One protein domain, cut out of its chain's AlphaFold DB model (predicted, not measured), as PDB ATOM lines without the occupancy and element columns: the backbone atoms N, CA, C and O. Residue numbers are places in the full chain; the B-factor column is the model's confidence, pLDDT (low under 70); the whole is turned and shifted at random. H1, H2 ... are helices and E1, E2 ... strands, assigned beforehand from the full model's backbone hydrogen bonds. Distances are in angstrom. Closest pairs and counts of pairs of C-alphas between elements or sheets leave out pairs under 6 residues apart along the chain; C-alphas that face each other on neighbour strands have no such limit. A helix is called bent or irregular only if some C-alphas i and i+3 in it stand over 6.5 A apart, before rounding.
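AT A GLANCE: This is residues 84 to 96 and 127 to 181 of the 193 residues of an uncharacterized protein of Dracunculus medinensis (UniProt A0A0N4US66). A parallel ribbon of two strands, E1 and E2, and a pair of helices, H2 and H3, stand far from each other, and the long helix H4 runs across the space between them. H4 ends near the ribbon, where the short helix H1 is near its last part and E2 folds back from it, and H4 and E2 make an open V; H2 and H3 form a separate small lobe to the side of H4, joined to it through residues 148 to 152. The printed part has 68 residues with four named helices and two named strands, in the order H1, E1, H2, H3, H4, E2, and its class is mostly helix. The sheet has the order E1, E2 and is parallel. The whole is loose, with a radius of gyration of the C-alphas of 13.7 A, and the C-alphas span 36 by 25 by 16 A along their three main axes.

IN THESE COORDINATES: The sheet is made of E1, residues 91 to 95, 13.2 A from first to last C-alpha, and E2, residues 173 to 177, 13.6 A long. C-alpha 91 of E1 is at (136.233, 171.220, 119.339), and C-alpha 177, where E2 ends, is at (146.275, 164.067, 126.673). H4, residues 153 to 170, is the longest helix, with 18 residues and 26.6 A from C-alpha 153 at (147.815, 174.455, 138.135) to C-alpha 170 at (145.615, 176.217, 111.719). It has a kink of 26 degrees near residue 164 and is irregular, with C-alphas 166 and 169 standing 7.7 A apart. H1, residues 84 to 88, and H2, residues 127 to 131, are each 6.1 A long. H3, residues 136 to 147, is 16.8 A long and begins with C-alpha 136 at (165.070, 177.467, 139.257).

HOW THE PARTS SIT: E1 and E2 are parallel neighbours, with an angle of 15 degrees between their directions. Their C-alphas 91 and 173 face each other at 4.6 A, and C-alphas 95 and 177 face each other at 5.0 A. N 93 and O 174 are within hydrogen-bond range at 2.8 A, and so are N 176 and O 93, also at 2.8 A. H4 and E2 have 1 pair of C-alphas within 8 A, those of Met 164 and Phe 174 at 7.8 A. H4 and E1 are apart. H1 and H4 are close but not clearly touching, with the C-alphas of Leu 86 and Gly 168 the closest at 6.8 A. H2 and H3 touch, with the C-alphas of Val 129 and Trp 138 the closest at 5.2 A; H3 touches H2 with residues 138 to 142 alone. H3 and H4 are apart, though they follow each other in the chain. H2 and H4 are only just apart, their closest C-alphas being 8.2 A from each other. In H1, H2 and H3 every O i to N i+4 pair is within hydrogen-bond range, while in H4 it is 12 of 14.

THE WHOLE: The two C-alphas farthest apart are those of Asn 89 and Asp 134, at 37.6 A. Residues 97 to 126 are cut out and not printed, and C-alphas 96 and 127 are 20.9 A apart across that cut. The link from E1 to H2 runs across the cut. The other links, H1 to E1, H2 to H3, H3 to H4 and H4 to E2, are tight. The mean pLDDT of the printed part is 90.8, and the model's confidence is low, under 70, at residues 84 to 87.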
ATOM      1  N   LYS A  84     140.241 182.679 125.595       66.44
ATOM      2  CA  LYS A  84     138.814 182.372 125.626       66.44
ATOM      3  C   LYS A  84     138.138 182.453 124.258       66.44
ATOM      4  O   LYS A  84     137.296 181.613 123.968       66.44
ATOM      5  N   GLU A  85     138.478 183.425 123.412       66.59
ATOM      6  CA  GLU A  85     137.780 183.601 122.128       66.59
ATOM      7  C   GLU A  85     138.169 182.541 121.095       66.59
ATOM      8  O   GLU A  85     137.301 182.028 120.390       66.59
ATOM      9  N   LEU A  86     139.444 182.143 121.058       65.57
ATOM     10  CA  LEU A  86     139.922 181.075 120.170       65.57
ATOM     11  C   LEU A  86     139.373 179.701 120.574       65.57
ATOM     12  O   LEU A  86     139.090 178.850 119.726       65.57
ATOM     13  N   LEU A  87     139.195 179.483 121.877       69.28
ATOM     14  CA  LEU A  87     138.716 178.208 122.399       69.28
ATOM     15  C   LEU A  87     137.208 178.020 122.234       69.28
ATOM     16  O   LEU A  87     136.769 176.893 122.011       69.28
ATOM     17  N   LYS A  88     136.424 179.101 122.273       71.78
ATOM     18  CA  LYS A  88     134.957 179.033 122.310       71.78
ATOM     19  C   LYS A  88     134.321 178.334 121.103       71.78
ATOM     20  O   LYS A  88     133.254 177.741 121.234       71.78
ATOM     21  N   ASN A  89     134.976 178.383 119.942       75.15
ATOM     22  CA  ASN A  89     134.456 177.807 118.695       75.15
ATOM     23  C   ASN A  89     135.192 176.531 118.254       75.15
ATOM     24  O   ASN A  89     134.875 175.979 117.200       75.15
ATOM     25  N   SER A  90     136.160 176.056 119.040       85.09
ATOM     26  CA  SER A  90     136.999 174.910 118.687       85.09
ATOM     27  C   SER A  90     136.524 173.642 119.395       85.09
ATOM     28  O   SER A  90     136.222 173.659 120.588       85.09
ATOM     29  N   LEU A  91     136.503 172.505 118.692       91.33
ATOM     30  CA  LEU A  91     136.233 171.220 119.339       91.33
ATOM     31  C   LEU A  91     137.446 170.806 120.180       91.33
ATOM     32  O   LEU A  91     138.561 170.737 119.665       91.33
ATOM     33  N   ILE A  92     137.233 170.489 121.459       93.50
ATOM     34  CA  ILE A  92     138.296 170.015 122.352       93.50
ATOM     35  C   ILE A  92     137.961 168.617 122.868       93.50
ATOM     36  O   ILE A  92     136.935 168.402 123.513       93.50
ATOM     37  N   ILE A  93     138.860 167.665 122.620       94.96
ATOM     38  CA  ILE A  93     138.748 166.275 123.061       94.96
ATOM     39  C   ILE A  93     139.793 166.010 124.144       94.96
ATOM     40  O   ILE A  93     140.993 166.152 123.919       94.96
ATOM     41  N   LEU A  94     139.342 165.573 125.319       95.41
ATOM     42  CA  LEU A  94     140.217 165.175 126.422       95.41
ATOM     43  C   LEU A  94     140.354 163.651 126.451       95.41
ATOM     44  O   LEU A  94     139.357 162.942 126.587       95.41
ATOM     45  N   ILE A  95     141.582 163.134 126.367       95.18
ATOM     46  CA  ILE A  95     141.849 161.691 126.461       95.18
ATOM     47  C   ILE A  95     142.481 161.375 127.816       95.18
ATOM     48  O   ILE A  95     143.634 161.714 128.108       95.18
ATOM     49  N   ILE A  96     141.708 160.679 128.648       92.73
ATOM     50  CA  ILE A  96     142.046 160.334 130.031       92.73
ATOM     51  C   ILE A  96     142.018 158.810 130.192       92.73
ATOM     52  O   ILE A  96     141.215 158.118 129.579       92.73
ATOM     53  N   GLN A 127     159.474 169.292 127.543       96.70
ATOM     54  CA  GLN A 127     160.138 170.187 126.600       96.70
ATOM     55  C   GLN A 127     160.425 171.557 127.218       96.70
ATOM     56  O   GLN A 127     161.527 172.074 127.055       96.70
ATOM     57  N   LYS A 128     159.470 172.144 127.951       96.33
ATOM     58  CA  LYS A 128     159.687 173.425 128.640       96.33
ATOM     59  C   LYS A 128     160.743 173.311 129.741       96.33
ATOM     60  O   LYS A 128     161.580 174.202 129.830       96.33
ATOM     61  N   VAL A 129     160.767 172.216 130.506       96.62
ATOM     62  CA  VAL A 129     161.836 171.948 131.488       96.62
ATOM     63  C   VAL A 129     163.198 171.859 130.796       96.62
ATOM     64  O   VAL A 129     164.140 172.521 131.217       96.62
ATOM     65  N   SER A 130     163.302 171.109 129.695       96.37
ATOM     66  CA  SER A 130     164.558 170.970 128.947       96.37
ATOM     67  C   SER A 130     165.031 172.271 128.297       96.37
ATOM     68  O   SER A 130     166.232 172.484 128.187       96.37
ATOM     69  N   LYS A 131     164.113 173.144 127.866       96.45
ATOM     70  CA  LYS A 131     164.450 174.448 127.269       96.45
ATOM     71  C   LYS A 131     164.863 175.501 128.300       96.45
ATOM     72  O   LYS A 131     165.556 176.439 127.937       96.45
ATOM     73  N   ASN A 132     164.433 175.364 129.554       95.98
ATOM     74  CA  ASN A 132     164.656 176.356 130.610       95.98
ATOM     75  C   ASN A 132     165.443 175.743 131.777       95.98
ATOM     76  O   ASN A 132     165.080 175.918 132.938       95.98
ATOM     77  N   GLN A 133     166.506 174.992 131.477       91.83
ATOM     78  CA  GLN A 133     167.300 174.316 132.509       91.83
ATOM     79  C   GLN A 133     167.991 175.281 133.470       91.83
ATOM     80  O   GLN A 133     168.307 174.871 134.580       91.83
ATOM     81  N   ASP A 134     168.198 176.539 133.085       95.04
ATOM     82  CA  ASP A 134     168.861 177.538 133.926       95.04
ATOM     83  C   ASP A 134     167.914 178.199 134.943       95.04
ATOM     84  O   ASP A 134     168.371 178.754 135.940       95.04
ATOM     85  N   ASP A 135     166.598 178.077 134.751       96.77
ATOM     86  CA  ASP A 135     165.582 178.656 135.633       96.77
ATOM     87  C   ASP A 135     165.252 177.708 136.802       96.77
ATOM     88  O   ASP A 135     164.849 176.552 136.623       96.77
ATOM     89  N   GLU A 136     165.383 178.211 138.033       96.69
ATOM     90  CA  GLU A 136     165.070 177.467 139.257       96.69
ATOM     91  C   GLU A 136     163.632 176.934 139.305       96.69
ATOM     92  O   GLU A 136     163.384 175.864 139.874       96.69
ATOM     93  N   LEU A 137     162.669 177.663 138.735       96.26
ATOM     94  CA  LEU A 137     161.271 177.245 138.702       96.26
ATOM     95  C   LEU A 137     161.109 175.978 137.855       96.26
ATOM     96  O   LEU A 137     160.452 175.024 138.286       96.26
ATOM     97  N   TRP A 138     161.743 175.937 136.685       96.94
ATOM     98  CA  TRP A 138     161.689 174.787 135.784       96.94
ATOM     99  C   TRP A 138     162.491 173.595 136.307       96.94
ATOM    100  O   TRP A 138     162.022 172.463 136.161       96.94
ATOM    101  N   LYS A 139     163.601 173.820 137.028       96.25
ATOM    102  CA  LYS A 139     164.296 172.754 137.779       96.25
ATOM    103  C   LYS A 139     163.369 172.076 138.792       96.25
ATOM    104  O   LYS A 139     163.198 170.858 138.748       96.25
ATOM    105  N   LYS A 140     162.680 172.859 139.635       96.27
ATOM    106  CA  LYS A 140     161.714 172.343 140.629       96.27
ATOM    107  C   LYS A 140     160.550 171.592 139.977       96.27
ATOM    108  O   LYS A 140     160.065 170.599 140.519       96.27
ATOM    109  N   ILE A 141     160.079 172.045 138.812       96.40
ATOM    110  CA  ILE A 141     159.046 171.327 138.049       96.40
ATOM    111  C   ILE A 141     159.581 169.982 137.551       96.40
ATOM    112  O   ILE A 141     158.889 168.976 137.702       96.40
ATOM    113  N   GLY A 142     160.801 169.946 137.008       96.15
ATOM    114  CA  GLY A 142     161.461 168.709 136.585       96.15
ATOM    115  C   GLY A 142     161.598 167.697 137.726       96.15
ATOM    116  O   GLY A 142     161.247 166.530 137.563       96.15
ATOM    117  N   GLU A 143     162.008 168.148 138.912       96.25
ATOM    118  CA  GLU A 143     162.070 167.311 140.118       96.25
ATOM    119  C   GLU A 143     160.699 166.731 140.490       96.25
ATOM    120  O   GLU A 143     160.572 165.522 140.699       96.25
ATOM    121  N   LYS A 144     159.641 167.557 140.489       95.86
ATOM    122  CA  LYS A 144     158.271 167.074 140.734       95.86
ATOM    123  C   LYS A 144     157.813 166.058 139.697       95.86
ATOM    124  O   LYS A 144     157.179 165.069 140.057       95.86
ATOM    125  N   MET A 145     158.158 166.256 138.426       94.02
ATOM    126  CA  MET A 145     157.844 165.300 137.362       94.02
ATOM    127  C   MET A 145     158.519 163.945 137.578       94.02
ATOM    128  O   MET A 145     157.883 162.922 137.332       94.02
ATOM    129  N   ASN A 146     159.761 163.937 138.066       94.33
ATOM    130  CA  ASN A 146     160.509 162.711 138.348       94.33
ATOM    131  C   ASN A 146     159.925 161.932 139.534       94.33
ATOM    132  O   ASN A 146     159.870 160.706 139.494       94.33
ATOM    133  N   ILE A 147     159.458 162.639 140.566       95.16
ATOM    134  CA  ILE A 147     158.819 162.032 141.744       95.16
ATOM    135  C   ILE A 147     157.379 161.580 141.429       95.16
ATOM    136  O   ILE A 147     156.860 160.661 142.056       95.16
ATOM    137  N   GLY A 148     156.741 162.184 140.421       91.34
ATOM    138  CA  GLY A 148     155.334 161.951 140.083       91.34
ATOM    139  C   GLY A 148     154.365 162.875 140.826       91.34
ATOM    140  O   GLY A 148     153.160 162.618 140.844       91.34
ATOM    141  N   ASP A 149     154.877 163.961 141.403       91.81
ATOM    142  CA  ASP A 149     154.103 164.928 142.167       91.81
ATOM    143  C   ASP A 149     153.264 165.856 141.265       91.81
ATOM    144  O   ASP A 149     153.662 166.185 140.139       91.81
ATOM    145  N   PRO A 150     152.101 166.344 141.744       89.12
ATOM    146  CA  PRO A 150     151.283 167.289 140.997       89.12
ATOM    147  C   PRO A 150     152.016 168.612 140.736       89.12
ATOM    148  O   PRO A 150     152.499 169.290 141.648       89.12
ATOM    149  N   ILE A 151     152.034 169.018 139.468       93.48
ATOM    150  CA  ILE A 151     152.580 170.306 139.032       93.48
ATOM    151  C   ILE A 151     151.554 171.414 139.333       93.48
ATOM    152  O   ILE A 151     150.347 171.187 139.173       93.48
ATOM    153  N   PRO A 152     151.988 172.619 139.757       94.51
ATOM    154  CA  PRO A 152     151.081 173.728 140.031       94.51
ATOM    155  C   PRO A 152     150.154 174.054 138.852       94.51
ATOM    156  O   PRO A 152     150.597 174.214 137.715       94.51
ATOM    157  N   MET A 153     148.861 174.231 139.144       94.41
ATOM    158  CA  MET A 153     147.815 174.455 138.135       94.41
ATOM    159  C   MET A 153     148.110 175.637 137.206       94.41
ATOM    160  O   MET A 153     147.903 175.515 136.005       94.41
ATOM    161  N   LYS A 154     148.633 176.750 137.741       94.14
ATOM    162  CA  LYS A 154     148.975 177.944 136.948       94.14
ATOM    163  C   LYS A 154     150.012 177.648 135.859       94.14
ATOM    164  O   LYS A 154     149.876 178.138 134.748       94.14
ATOM    165  N   ILE A 155     151.008 176.813 136.158       95.14
ATOM    166  CA  ILE A 155     152.037 176.427 135.186       95.14
ATOM    167  C   ILE A 155     151.430 175.543 134.102       95.14
ATOM    168  O   ILE A 155     151.610 175.819 132.922       95.14
ATOM    169  N   CYS A 156     150.663 174.517 134.490       95.22
ATOM    170  CA  CYS A 156     149.977 173.657 133.524       95.22
ATOM    171  C   CYS A 156     149.061 174.467 132.603       95.22
ATOM    172  O   CYS A 156     149.052 174.233 131.401       95.22
ATOM    173  N   ARG A 157     148.331 175.434 133.171       93.58
ATOM    174  CA  ARG A 157     147.449 176.339 132.440       93.58
ATOM    175  C   ARG A 157     148.219 177.152 131.400       93.58
ATOM    176  O   ARG A 157     147.842 177.143 130.236       93.58
ATOM    177  N   ASN A 158     149.294 177.821 131.812       94.20
ATOM    178  CA  ASN A 158     150.088 178.657 130.913       94.20
ATOM    179  C   ASN A 158     150.712 177.838 129.779       94.20
ATOM    180  O   ASN A 158     150.667 178.256 128.631       94.20
ATOM    181  N   VAL A 159     151.262 176.658 130.086       95.39
ATOM    182  CA  VAL A 159     151.841 175.783 129.055       95.39
ATOM    183  C   VAL A 159     150.776 175.342 128.055       95.39
ATOM    184  O   VAL A 159     150.998 175.472 126.857       95.39
ATOM    185  N   LEU A 160     149.620 174.881 128.543       94.80
ATOM    186  CA  LEU A 160     148.537 174.409 127.687       94.80
ATOM    187  C   LEU A 160     147.995 175.525 126.792       94.80
ATOM    188  O   LEU A 160     147.904 175.344 125.584       94.80
ATOM    189  N   TYR A 161     147.643 176.680 127.362       92.43
ATOM    190  CA  TYR A 161     147.029 177.745 126.572       92.43
ATOM    191  C   TYR A 161     147.996 178.399 125.603       92.43
ATOM    192  O   TYR A 161     147.573 178.711 124.498       92.43
ATOM    193  N   ASN A 162     149.276 178.544 125.947       93.01
ATOM    194  CA  ASN A 162     150.250 179.053 124.984       93.01
ATOM    195  C   ASN A 162     150.352 178.122 123.770       93.01
ATOM    196  O   ASN A 162     150.319 178.585 122.638       93.01
ATOM    197  N   GLU A 163     150.378 176.808 123.992       93.01
ATOM    198  CA  GLU A 163     150.435 175.833 122.903       93.01
ATOM    199  C   GLU A 163     149.142 175.806 122.067       93.01
ATOM    200  O   GLU A 163     149.195 175.670 120.844       93.01
ATOM    201  N   MET A 164     147.979 176.007 122.695       91.79
ATOM    202  CA  MET A 164     146.708 176.155 121.977       91.79
ATOM    203  C   MET A 164     146.635 177.458 121.174       91.79
ATOM    204  O   MET A 164     146.126 177.447 120.059       91.79
ATOM    205  N   LEU A 165     147.150 178.568 121.708       89.48
ATOM    206  CA  LEU A 165     147.204 179.857 121.015       89.48
ATOM    207  C   LEU A 165     148.124 179.801 119.794       89.48
ATOM    208  O   LEU A 165     147.742 180.256 118.720       89.48
ATOM    209  N   GLU A 166     149.310 179.209 119.946       89.86
ATOM    210  CA  GLU A 166     150.302 179.082 118.872       89.86
ATOM    211  C   GLU A 166     149.777 178.245 117.690       89.86
ATOM    212  O   GLU A 166     150.134 178.507 116.544       89.86
ATOM    213  N   ASN A 167     148.902 177.263 117.949       88.60
ATOM    214  CA  ASN A 167     148.455 176.290 116.943       88.60
ATOM    215  C   ASN A 167     146.960 176.380 116.585       88.60
ATOM    216  O   ASN A 167     146.492 175.653 115.705       88.60
ATOM    217  N   GLY A 168     146.188 177.244 117.246       78.43
ATOM    218  CA  GLY A 168     144.727 177.268 117.127       78.43
ATOM    219  C   GLY A 168     144.200 177.763 115.791       78.43
ATOM    220  O   GLY A 168     143.174 177.280 115.326       78.43
ATOM    221  N   SER A 169     144.922 178.658 115.122       76.05
ATOM    222  CA  SER A 169     144.492 179.227 113.838       76.05
ATOM    223  C   SER A 169     144.545 178.227 112.677       76.05
ATOM    224  O   SER A 169     143.921 178.455 111.646       76.05
ATOM    225  N   GLN A 170     145.321 177.148 112.815       78.05
ATOM    226  CA  GLN A 170     145.615 176.217 111.719       78.05
ATOM    227  C   GLN A 170     144.807 174.916 111.777       78.05
ATOM    228  O   GLN A 170     144.822 174.153 110.815       78.05
ATOM    229  N   ASN A 171     144.128 174.637 112.891       80.60
ATOM    230  CA  ASN A 171     143.547 173.324 113.158       80.60
ATOM    231  C   ASN A 171     142.052 173.426 113.465       80.60
ATOM    232  O   ASN A 171     141.585 174.400 114.045       80.60
ATOM    233  N   SER A 172     141.292 172.388 113.111       84.98
ATOM    234  CA  SER A 172     139.833 172.341 113.313       84.98
ATOM    235  C   SER A 172     139.420 172.037 114.762       84.98
ATOM    236  O   SER A 172     138.239 172.089 115.105       84.98
ATOM    237  N   GLY A 173     140.384 171.709 115.624       92.58
ATOM    238  CA  GLY A 173     140.164 171.368 117.022       92.58
ATOM    239  C   GLY A 173     141.431 170.866 117.706       92.58
ATOM    240  O   GLY A 173     142.502 170.785 117.100       92.58
ATOM    241  N   PHE A 174     141.295 170.496 118.978       94.85
ATOM    242  CA  PHE A 174     142.392 170.065 119.838       94.85
ATOM    243  C   PHE A 174     142.116 168.705 120.471       94.85
ATOM    244  O   PHE A 174     141.010 168.423 120.931       94.85
ATOM    245  N   ILE A 175     143.157 167.885 120.580       96.26
ATOM    246  CA  ILE A 175     143.164 166.668 121.389       96.26
ATOM    247  C   ILE A 175     144.190 166.846 122.497       96.26
ATOM    248  O   ILE A 175     145.381 166.953 122.223       96.26
ATOM    249  N   ILE A 176     143.745 166.838 123.750       96.23
ATOM    250  CA  ILE A 176     144.608 167.035 124.915       96.23
ATOM    251  C   ILE A 176     144.729 165.719 125.680       96.23
ATOM    252  O   ILE A 176     143.732 165.119 126.096       96.23
ATOM    253  N   VAL A 177     145.966 165.279 125.909       95.73
ATOM    254  CA  VAL A 177     146.275 164.067 126.673       95.73
ATOM    255  C   VAL A 177     147.004 164.407 127.963       95.73
ATOM    256  O   VAL A 177     147.989 165.147 127.987       95.73
ATOM    257  N   GLY A 178     146.550 163.802 129.062       91.85
ATOM    258  CA  GLY A 178     147.212 163.909 130.365       91.85
ATOM    259  C   GLY A 178     146.818 165.131 131.199       91.85
ATOM    260  O   GLY A 178     147.492 165.400 132.198       91.85
ATOM    261  N   TYR A 179     145.738 165.820 130.821       94.07
ATOM    262  CA  TYR A 179     145.097 166.899 131.572       94.07
ATOM    263  C   TYR A 179     143.576 166.860 131.354       94.07
ATOM    264  O   TYR A 179     143.146 166.547 130.244       94.07
ATOM    265  N   PRO A 180     142.758 167.170 132.373       94.27
ATOM    266  CA  PRO A 180     143.126 167.454 133.764       94.27
ATOM    267  C   PRO A 180     143.512 166.184 134.550       94.27
ATOM    268  O   PRO A 180     143.041 165.087 134.262       94.27
ATOM    269  N   ARG A 181     144.371 166.331 135.569       91.89
ATOM    270  CA  ARG A 181     144.710 165.267 136.542       91.89
ATOM    271  C   ARG A 181     144.002 165.430 137.884       91.89
ATOM    272  O   ARG A 181     143.916 164.475 138.647       91.89
TER     273      ARG A 181